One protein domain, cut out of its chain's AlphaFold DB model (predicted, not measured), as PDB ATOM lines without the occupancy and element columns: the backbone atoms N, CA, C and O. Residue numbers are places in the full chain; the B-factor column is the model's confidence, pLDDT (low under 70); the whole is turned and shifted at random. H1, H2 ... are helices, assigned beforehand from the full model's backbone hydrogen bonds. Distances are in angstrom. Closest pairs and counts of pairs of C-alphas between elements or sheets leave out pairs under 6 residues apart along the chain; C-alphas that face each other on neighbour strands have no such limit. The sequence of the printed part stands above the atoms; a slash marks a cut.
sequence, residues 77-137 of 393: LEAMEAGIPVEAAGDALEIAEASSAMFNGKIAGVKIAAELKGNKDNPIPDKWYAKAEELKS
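This is residues 77 to 137 of the 393 residues of the protein "Hydrogenase 4 subunit H" of Candidatus Cloacimonetes bacterium ADurb.Bin089 (UniProt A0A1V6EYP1). The domain is a flat helical hairpin, in which the long helix H2 is followed by the shorter H3, which folds back and packs on residues 99 to 107 of H2. Before the hairpin, the short helix H1 stands at a far corner, and the long link of residues 82 to 97 leads from it along another side of H2 to the beginning of that helix. The printed part has 61 residues, with three named helices in the order H1, H2, H3 and no named strand; its class is all helix, and 35 of the 61 residues are in the named helices. It is only just compact, close to loose, with a radius of gyration of the C-alphas of 12.5 A, and its C-alphas span 33 by 27 by 12 A.

H1 is residues 77 to 81 and measures 6.2 A from first to last C-alpha; it begins at C-alpha 77, at (-16.406, -46.747, -8.789). Residues 82 to 97 hold no named element. H2, the longest helix with 19 residues, is residues 98 to 116; it runs 27.1 A from C-alpha 98 at (-2.582, -34.647, -22.204) to C-alpha 116 at (1.705, -47.116, 1.503). H3 is residues 126 to 136 and measures 15.8 A; it ends at C-alpha 136, at (-7.535, -27.630, -18.203).

H1 touches no helix: it is apart from H2 and apart from H3. H2 and H3 touch, with 15 pairs of C-alphas within 8 A; the closest are those of Ser 100 and Ala 132, 4.7 A apart. H2 touches H3 with residues 99 to 107 alone. The two helices run opposite ways at a shallow tilt of 32 degrees, only just short of steep, and form a helical hairpin; their centres are 12.4 A apart. In H1, H2 and H3 every pair of O i and N i+4 is within hydrogen-bond range.

The outline is flat. The two C-alphas farthest apart are those of Gly 118 and Ser 137, at 34.0 A, and the first and last printed C-alphas, those of Leu 77 and Ser 137, are 26.0 A apart. The link from H1 to H2, with 16 residues between them, is long; its C-alphas lie 6 to 20 A from the mean of the C-alphas. The link from H2 to H3, with 9 residues between them, is short but not tight. The printed part has no cut. The mean pLDDT of the printed part is 86.1, and no printed residue is under 70.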
ATOM      1  N   LEU A  77     -15.108 -46.836  -9.456       86.12
ATOM      2  CA  LEU A  77     -16.406 -46.747  -8.789       86.12
ATOM      3  C   LEU A  77     -16.741 -48.033  -8.019       86.12
ATOM      4  O   LEU A  77     -17.133 -47.952  -6.859       86.12
ATOM      5  N   GLU A  78     -16.532 -49.203  -8.625       85.19
ATOM      6  CA  GLU A  78     -16.767 -50.498  -7.971       85.19
ATOM      7  C   GLU A  78     -15.835 -50.715  -6.769       85.19
ATOM      8  O   GLU A  78     -16.281 -51.166  -5.715       85.19
ATOM      9  N   ALA A  79     -14.550 -50.364  -6.888       87.56
ATOM     10  CA  ALA A  79     -13.603 -50.455  -5.779       87.56
ATOM     11  C   ALA A  79     -14.005 -49.532  -4.620       87.56
ATOM     12  O   ALA A  79     -14.002 -49.968  -3.469       87.56
ATOM     13  N   MET A  80     -14.427 -48.296  -4.916       88.00
ATOM     14  CA  MET A  80     -14.958 -47.373  -3.906       88.00
ATOM     15  C   MET A  80     -16.200 -47.943  -3.208       88.00
ATOM     16  O   MET A  80     -16.289 -47.877  -1.984       88.00
ATOM     17  N   GLU A  81     -17.138 -48.526  -3.959       87.56
ATOM     18  CA  GLU A  81     -18.353 -49.147  -3.412       87.56
ATOM     19  C   GLU A  81     -18.034 -50.365  -2.531       87.56
ATOM     20  O   GLU A  81     -18.640 -50.552  -1.476       87.56
ATOM     21  N   ALA A  82     -17.025 -51.152  -2.912       87.50
ATOM     22  CA  ALA A  82     -16.523 -52.282  -2.135       87.50
ATOM     23  C   ALA A  82     -15.648 -51.873  -0.929       87.50
ATOM     24  O   ALA A  82     -15.197 -52.743  -0.181       87.50
ATOM     25  N   GLY A  83     -15.377 -50.576  -0.733       89.19
ATOM     26  CA  GLY A  83     -14.496 -50.079   0.327       89.19
ATOM     27  C   GLY A  83     -13.014 -50.411   0.116       89.19
ATOM     28  O   GLY A  83     -12.241 -50.415   1.073       89.19
ATOM     29  N   ILE A  84     -12.613 -50.706  -1.121       88.31
ATOM     30  CA  ILE A  84     -11.224 -50.962  -1.504       88.31
ATOM     31  C   ILE A  84     -10.542 -49.609  -1.766       88.31
ATOM     32  O   ILE A  84     -11.030 -48.846  -2.605       88.31
ATOM     33  N   PRO A  85      -9.414 -49.296  -1.099       88.19
ATOM     34  CA  PRO A  85      -8.640 -48.093  -1.394       88.19
ATOM     35  C   PRO A  85      -8.246 -48.037  -2.872       88.19
ATOM     36  O   PRO A  85      -7.645 -48.974  -3.404       88.19
ATOM     37  N   VAL A  86      -8.600 -46.943  -3.545       90.38
ATOM     38  CA  VAL A  86      -8.388 -46.768  -4.983       90.38
ATOM     39  C   VAL A  86      -8.128 -45.302  -5.313       90.38
ATOM     40  O   VAL A  86      -8.720 -44.400  -4.727       90.38
ATOM     41  N   GLU A  87      -7.257 -45.074  -6.289       90.19
ATOM     42  CA  GLU A  87      -6.971 -43.762  -6.868       90.19
ATOM     43  C   GLU A  87      -7.208 -43.829  -8.381       90.19
ATOM     44  O   GLU A  87      -6.967 -44.859  -9.016       90.19
ATOM     45  N   ALA A  88      -7.671 -42.724  -8.964       90.00
ATOM     46  CA  ALA A  88      -7.879 -42.597 -10.403       90.00
ATOM     47  C   ALA A  88      -6.899 -41.588 -11.005       90.00
ATOM     48  O   ALA A  88      -6.532 -40.590 -10.385       90.00
ATOM     49  N   ALA A  89      -6.488 -41.839 -12.245       88.56
ATOM     50  CA  ALA A  89      -5.594 -40.973 -12.997       88.56
ATOM     51  C   ALA A  89      -5.936 -40.994 -14.489       88.56
ATOM     52  O   ALA A  89      -6.566 -41.933 -14.980       88.56
ATOM     53  N   GLY A  90      -5.480 -39.965 -15.209       85.06
ATOM     54  CA  GLY A  90      -5.763 -39.802 -16.636       85.06
ATOM     55  C   GLY A  90      -7.264 -39.813 -16.925       85.06
ATOM     56  O   GLY A  90      -8.052 -39.341 -16.108       85.06
ATOM     57  N   ASP A  91      -7.646 -40.427 -18.042       84.06
ATOM     58  CA  ASP A  91      -9.034 -40.468 -18.525       84.06
ATOM     59  C   ASP A  91     -10.001 -41.235 -17.606       84.06
ATOM     60  O   ASP A  91     -11.215 -41.071 -17.717       84.06
ATOM     61  N   ALA A  92      -9.490 -42.068 -16.690       84.38
ATOM     62  CA  ALA A  92     -10.311 -42.719 -15.667       84.38
ATOM     63  C   ALA A  92     -10.735 -41.743 -14.557       84.38
ATOM     64  O   ALA A  92     -11.790 -41.926 -13.954       84.38
ATOM     65  N   LEU A  93      -9.924 -40.712 -14.294       86.31
ATOM     66  CA  LEU A  93     -10.279 -39.626 -13.383       86.31
ATOM     67  C   LEU A  93     -11.152 -38.594 -14.103       86.31
ATOM     68  O   LEU A  93     -12.217 -38.231 -13.613       86.31
ATOM     69  N   GLU A  94     -10.694 -38.124 -15.261       82.62
ATOM     70  CA  GLU A  94     -11.370 -37.101 -16.056       82.62
ATOM     71  C   GLU A  94     -10.817 -37.070 -17.487       82.62
ATOM     72  O   GLU A  94      -9.630 -37.303 -17.705       82.62
ATOM     73  N   ILE A  95     -11.657 -36.716 -18.462       82.25
ATOM     74  CA  ILE A  95     -11.197 -36.445 -19.830       82.25
ATOM     75  C   ILE A  95     -10.581 -35.043 -19.863       82.25
ATOM     76  O   ILE A  95     -11.302 -34.049 -19.767       82.25
ATOM     77  N   ALA A  96      -9.260 -34.963 -20.006       78.88
ATOM     78  CA  ALA A  96      -8.513 -33.707 -19.979       78.88
ATOM     79  C   ALA A  96      -7.418 -33.653 -21.059       78.88
ATOM     80  O   ALA A  96      -7.110 -34.639 -21.725       78.88
ATOM     81  N   GLU A  97      -6.814 -32.474 -21.241       78.44
ATOM     82  CA  GLU A  97      -5.638 -32.313 -22.105       78.44
ATOM     83  C   GLU A  97      -4.462 -33.164 -21.584       78.44
ATOM     84  O   GLU A  97      -4.308 -33.372 -20.376       78.44
ATOM     85  N   ALA A  98      -3.627 -33.667 -22.498       80.62
ATOM     86  CA  ALA A  98      -2.582 -34.647 -22.204       80.62
ATOM     87  C   ALA A  98      -1.628 -34.215 -21.078       80.62
ATOM     88  O   ALA A  98      -1.283 -35.021 -20.213       80.62
ATOM     89  N   SER A  99      -1.220 -32.947 -21.040       83.44
ATOM     90  CA  SER A  99      -0.341 -32.435 -19.988       83.44
ATOM     91  C   SER A  99      -1.045 -32.428 -18.630       83.44
ATOM     92  O   SER A  99      -0.430 -32.805 -17.631       83.44
ATOM     93  N   SER A 100      -2.330 -32.067 -18.579       84.94
ATOM     94  CA  SER A 100      -3.122 -32.152 -17.344       84.94
ATOM     95  C   SER A 100      -3.257 -33.600 -16.858       84.94
ATOM     96  O   SER A 100      -2.950 -33.892 -15.698       84.94
ATOM     97  N   ALA A 101      -3.559 -34.538 -17.763       86.06
ATOM     98  CA  ALA A 101      -3.602 -35.970 -17.459       86.06
ATOM     99  C   ALA A 101      -2.266 -36.488 -16.886       86.06
ATOM    100  O   ALA A 101      -2.256 -37.242 -15.908       86.06
ATOM    101  N   MET A 102      -1.126 -36.032 -17.422       88.12
ATOM    102  CA  MET A 102       0.203 -36.359 -16.887       88.12
ATOM    103  C   MET A 102       0.427 -35.809 -15.472       88.12
ATOM    104  O   MET A 102       1.026 -36.493 -14.640       88.12
ATOM    105  N   PHE A 103      -0.017 -34.581 -15.182       88.19
ATOM    106  CA  PHE A 103       0.082 -34.012 -13.834       88.19
ATOM    107  C   PHE A 103      -0.804 -34.769 -12.841       88.19
ATOM    108  O   PHE A 103      -0.313 -35.141 -11.776       88.19
ATOM    109  N   ASN A 104      -2.045 -35.086 -13.210       88.25
ATOM    110  CA  ASN A 104      -2.946 -35.889 -12.382       88.25
ATOM    111  C   ASN A 104      -2.371 -37.283 -12.090       88.25
ATOM    112  O   ASN A 104      -2.415 -37.738 -10.951       88.25
ATOM    113  N   GLY A 105      -1.748 -37.934 -13.078       90.81
ATOM    114  CA  GLY A 105      -1.067 -39.215 -12.867       90.81
ATOM    115  C   GLY A 105       0.103 -39.126 -11.885       90.81
ATOM    116  O   GLY A 105       0.253 -39.988 -11.019       90.81
ATOM    117  N   LYS A 106       0.905 -38.055 -11.956       91.19
ATOM    118  CA  LYS A 106       1.977 -37.808 -10.975       91.19
ATOM    119  C   LYS A 106       1.421 -37.585  -9.570       91.19
ATOM    120  O   LYS A 106       1.975 -38.117  -8.614       91.19
ATOM    121  N   ILE A 107       0.342 -36.813  -9.454       90.81
ATOM    122  CA  ILE A 107      -0.354 -36.548  -8.192       90.81
ATOM    123  C   ILE A 107      -0.843 -37.869  -7.583       90.81
ATOM    124  O   ILE A 107      -0.475 -38.177  -6.452       90.81
ATOM    125  N   ALA A 108      -1.583 -38.681  -8.346       91.31
ATOM    126  CA  ALA A 108      -2.097 -39.976  -7.896       91.31
ATOM    127  C   ALA A 108      -0.972 -40.928  -7.452       91.31
ATOM    128  O   ALA A 108      -1.031 -41.498  -6.365       91.31
ATOM    129  N   GLY A 109       0.110 -41.038  -8.233       91.88
ATOM    130  CA  GLY A 109       1.250 -41.890  -7.875       91.88
ATOM    131  C   GLY A 109       1.923 -41.482  -6.560       91.88
ATOM    132  O   GLY A 109       2.304 -42.337  -5.759       91.88
ATOM    133  N   VAL A 110       2.036 -40.177  -6.302       91.56
ATOM    134  CA  VAL A 110       2.599 -39.666  -5.048       91.56
ATOM    135  C   VAL A 110       1.651 -39.910  -3.866       91.56
ATOM    136  O   VAL A 110       2.137 -40.263  -2.791       91.56
ATOM    137  N   LYS A 111       0.327 -39.786  -4.050       89.56
ATOM    138  CA  LYS A 111      -0.664 -40.127  -3.011       89.56
ATOM    139  C   LYS A 111      -0.558 -41.589  -2.590       89.56
ATOM    140  O   LYS A 111      -0.365 -41.861  -1.409       89.56
ATOM    141  N   ILE A 112      -0.566 -42.505  -3.562       90.31
ATOM    142  CA  ILE A 112      -0.430 -43.950  -3.319       90.31
ATOM    143  C   ILE A 112       0.861 -44.236  -2.539       90.31
ATOM    144  O   ILE A 112       0.857 -44.962  -1.547       90.31
ATOM    145  N   ALA A 113       1.983 -43.638  -2.948       90.81
ATOM    146  CA  ALA A 113       3.262 -43.834  -2.268       90.81
ATOM    147  C   ALA A 113       3.279 -43.284  -0.829       90.81
ATOM    148  O   ALA A 113       3.959 -43.852   0.029       90.81
ATOM    149  N   ALA A 114       2.570 -42.182  -0.562       89.50
ATOM    150  CA  ALA A 114       2.438 -41.612   0.775       89.50
ATOM    151  C   ALA A 114       1.609 -42.526   1.687       89.50
ATOM    152  O   ALA A 114       2.052 -42.841   2.793       89.50
ATOM    153  N   GLU A 115       0.472 -43.013   1.187       87.19
ATOM    154  CA  GLU A 115      -0.425 -43.919   1.904       87.19
ATOM    155  C   GLU A 115       0.261 -45.247   2.247       87.19
ATOM    156  O   GLU A 115       0.270 -45.653   3.409       87.19
ATOM    157  N   LEU A 116       0.952 -45.871   1.283       88.19
ATOM    158  CA  LEU A 116       1.705 -47.116   1.503       88.19
ATOM    159  C   LEU A 116       2.823 -46.977   2.548       88.19
ATOM    160  O   LEU A 116       3.199 -47.954   3.191       88.19
ATOM    161  N   LYS A 117       3.372 -45.769   2.721       88.62
ATOM    162  CA  LYS A 117       4.379 -45.467   3.749       88.62
ATOM    163  C   LYS A 117       3.768 -45.054   5.091       88.62
ATOM    164  O   LYS A 117       4.521 -44.795   6.028       88.62
ATOM    165  N   GLY A 118       2.442 -44.958   5.191       85.44
ATOM    166  CA  GLY A 118       1.746 -44.451   6.374       85.44
ATOM    167  C   GLY A 118       1.990 -42.961   6.636       85.44
ATOM    168  O   GLY A 118       1.831 -42.509   7.771       85.44
ATOM    169  N   ASN A 119       2.409 -42.198   5.621       82.06
ATOM    170  CA  ASN A 119       2.591 -40.759   5.751       82.06
ATOM    171  C   ASN A 119       1.222 -40.064   5.749       82.06
ATOM    172  O   ASN A 119       0.438 -40.242   4.820       82.06
ATOM    173  N   LYS A 120       0.950 -39.266   6.785       73.69
ATOM    174  CA  LYS A 120      -0.297 -38.498   6.924       73.69
ATOM    175  C   LYS A 120      -0.211 -37.093   6.328       73.69
ATOM    176  O   LYS A 120      -1.248 -36.465   6.133       73.69
ATOM    177  N   ASP A 121       0.995 -36.608   6.046       78.75
ATOM    178  CA  ASP A 121       1.199 -35.307   5.417       78.75
ATOM    179  C   ASP A 121       1.031 -35.421   3.904       78.75
ATOM    180  O   ASP A 121       1.417 -36.426   3.309       78.75
ATOM    181  N   ASN A 122       0.501 -34.373   3.266       75.69
ATOM    182  CA  ASN A 122       0.422 -34.291   1.810       75.69
ATOM    183  C   ASN A 122       1.801 -33.905   1.232       75.69
ATOM    184  O   ASN A 122       2.199 -32.746   1.356       75.69
ATOM    185  N   PRO A 123       2.539 -34.816   0.568       80.75
ATOM    186  CA  PRO A 123       3.853 -34.495   0.009       80.75
ATOM    187  C   PRO A 123       3.764 -33.794  -1.360       80.75
ATOM    188  O   PRO A 123       4.788 -33.573  -2.009       80.75
ATOM    189  N   ILE A 124       2.554 -33.502  -1.850       86.94
ATOM    190  CA  ILE A 124       2.317 -33.019  -3.212       86.94
ATOM    191  C   ILE A 124       2.344 -31.489  -3.221       86.94
ATOM    192  O   ILE A 124       1.549 -30.871  -2.515       86.94
ATOM    193  N   PRO A 125       3.199 -30.854  -4.044       89.06
ATOM    194  CA  PRO A 125       3.251 -29.399  -4.121       89.06
ATOM    195  C   PRO A 125       1.954 -28.792  -4.676       89.06
ATOM    196  O   PRO A 125       1.511 -29.177  -5.758       89.06
ATOM    197  N   ASP A 126       1.434 -27.739  -4.037       88.44
ATOM    198  CA  ASP A 126       0.240 -27.002  -4.504       88.44
ATOM    199  C   ASP A 126       0.370 -26.495  -5.948       88.44
ATOM    200  O   ASP A 126      -0.594 -26.457  -6.713       88.44
ATOM    201  N   LYS A 127       1.601 -26.172  -6.368       89.12
ATOM    202  CA  LYS A 127       1.906 -25.748  -7.740       89.12
ATOM    203  C   LYS A 127       1.525 -26.796  -8.789       89.12
ATOM    204  O   LYS A 127       1.279 -26.421  -9.928       89.12
ATOM    205  N   TRP A 128       1.512 -28.086  -8.448       89.44
ATOM    206  CA  TRP A 128       1.129 -29.146  -9.386       89.44
ATOM    207  C   TRP A 128      -0.376 -29.158  -9.621       89.44
ATOM    208  O   TRP A 128      -0.792 -29.235 -10.773       89.44
ATOM    209  N   TYR A 129      -1.172 -28.995  -8.562       87.56
ATOM    210  CA  TYR A 129      -2.622 -28.843  -8.675       87.56
ATOM    211  C   TYR A 129      -2.984 -27.579  -9.459       87.56
ATOM    212  O   TYR A 129      -3.745 -27.648 -10.420       87.56
ATOM    213  N   ALA A 130      -2.359 -26.445  -9.124       87.06
ATOM    214  CA  ALA A 130      -2.561 -25.194  -9.853       87.06
ATOM    215  C   ALA A 130      -2.192 -25.329 -11.340       87.06
ATOM    216  O   ALA A 130      -2.899 -24.814 -12.204       87.06
ATOM    217  N   LYS A 131      -1.108 -26.054 -11.655       85.31
ATOM    218  CA  LYS A 131      -0.693 -26.272 -13.043       85.31
ATOM    219  C   LYS A 131      -1.647 -27.187 -13.801       85.31
ATOM    220  O   LYS A 131      -1.936 -26.906 -14.960       85.31
ATOM    221  N   ALA A 132      -2.115 -28.261 -13.165       84.81
ATOM    222  CA  ALA A 132      -3.101 -29.153 -13.756       84.81
ATOM    223  C   ALA A 132      -4.374 -28.383 -14.117       84.81
ATOM    224  O   ALA A 132      -4.864 -28.566 -15.225       84.81
ATOM    225  N   GLU A 133      -4.852 -27.485 -13.248       85.00
ATOM    226  CA  GLU A 133      -6.037 -26.666 -13.539       85.00
ATOM    227  C   GLU A 133      -5.818 -25.594 -14.607       85.00
ATOM    228  O   GLU A 133      -6.646 -25.414 -15.500       85.00
ATOM    229  N   GLU A 134      -4.673 -24.912 -14.590       83.00
ATOM    230  CA  GLU A 134      -4.340 -23.948 -15.645       83.00
ATOM    231  C   GLU A 134      -4.340 -24.621 -17.031       83.00
ATOM    232  O   GLU A 134      -4.848 -24.063 -17.999       83.00
ATOM    233  N   LEU A 135      -3.826 -25.853 -17.125       82.69
ATOM    234  CA  LEU A 135      -3.791 -26.627 -18.371       82.69
ATOM    235  C   LEU A 135      -5.167 -27.155 -18.809       82.69
ATOM    236  O   LEU A 135      -5.345 -27.447 -19.990       82.69
ATOM    237  N   LYS A 136      -6.139 -27.265 -17.892       79.31
ATOM    238  CA  LYS A 136      -7.535 -27.630 -18.203       79.31
ATOM    239  C   LYS A 136      -8.365 -26.458 -18.702       79.31
ATOM    240  O   LYS A 136      -9.471 -26.667 -19.199       79.31
ATOM    241  N   SER A 137      -7.875 -25.234 -18.516       79.94
ATOM    242  CA  SER A 137      -8.676 -24.041 -18.745       79.94
ATOM    243  C   SER A 137      -9.169 -23.994 -20.196       79.94
ATOM    244  O   SER A 137      -8.369 -24.166 -21.124       79.94
TER     245      SER A 137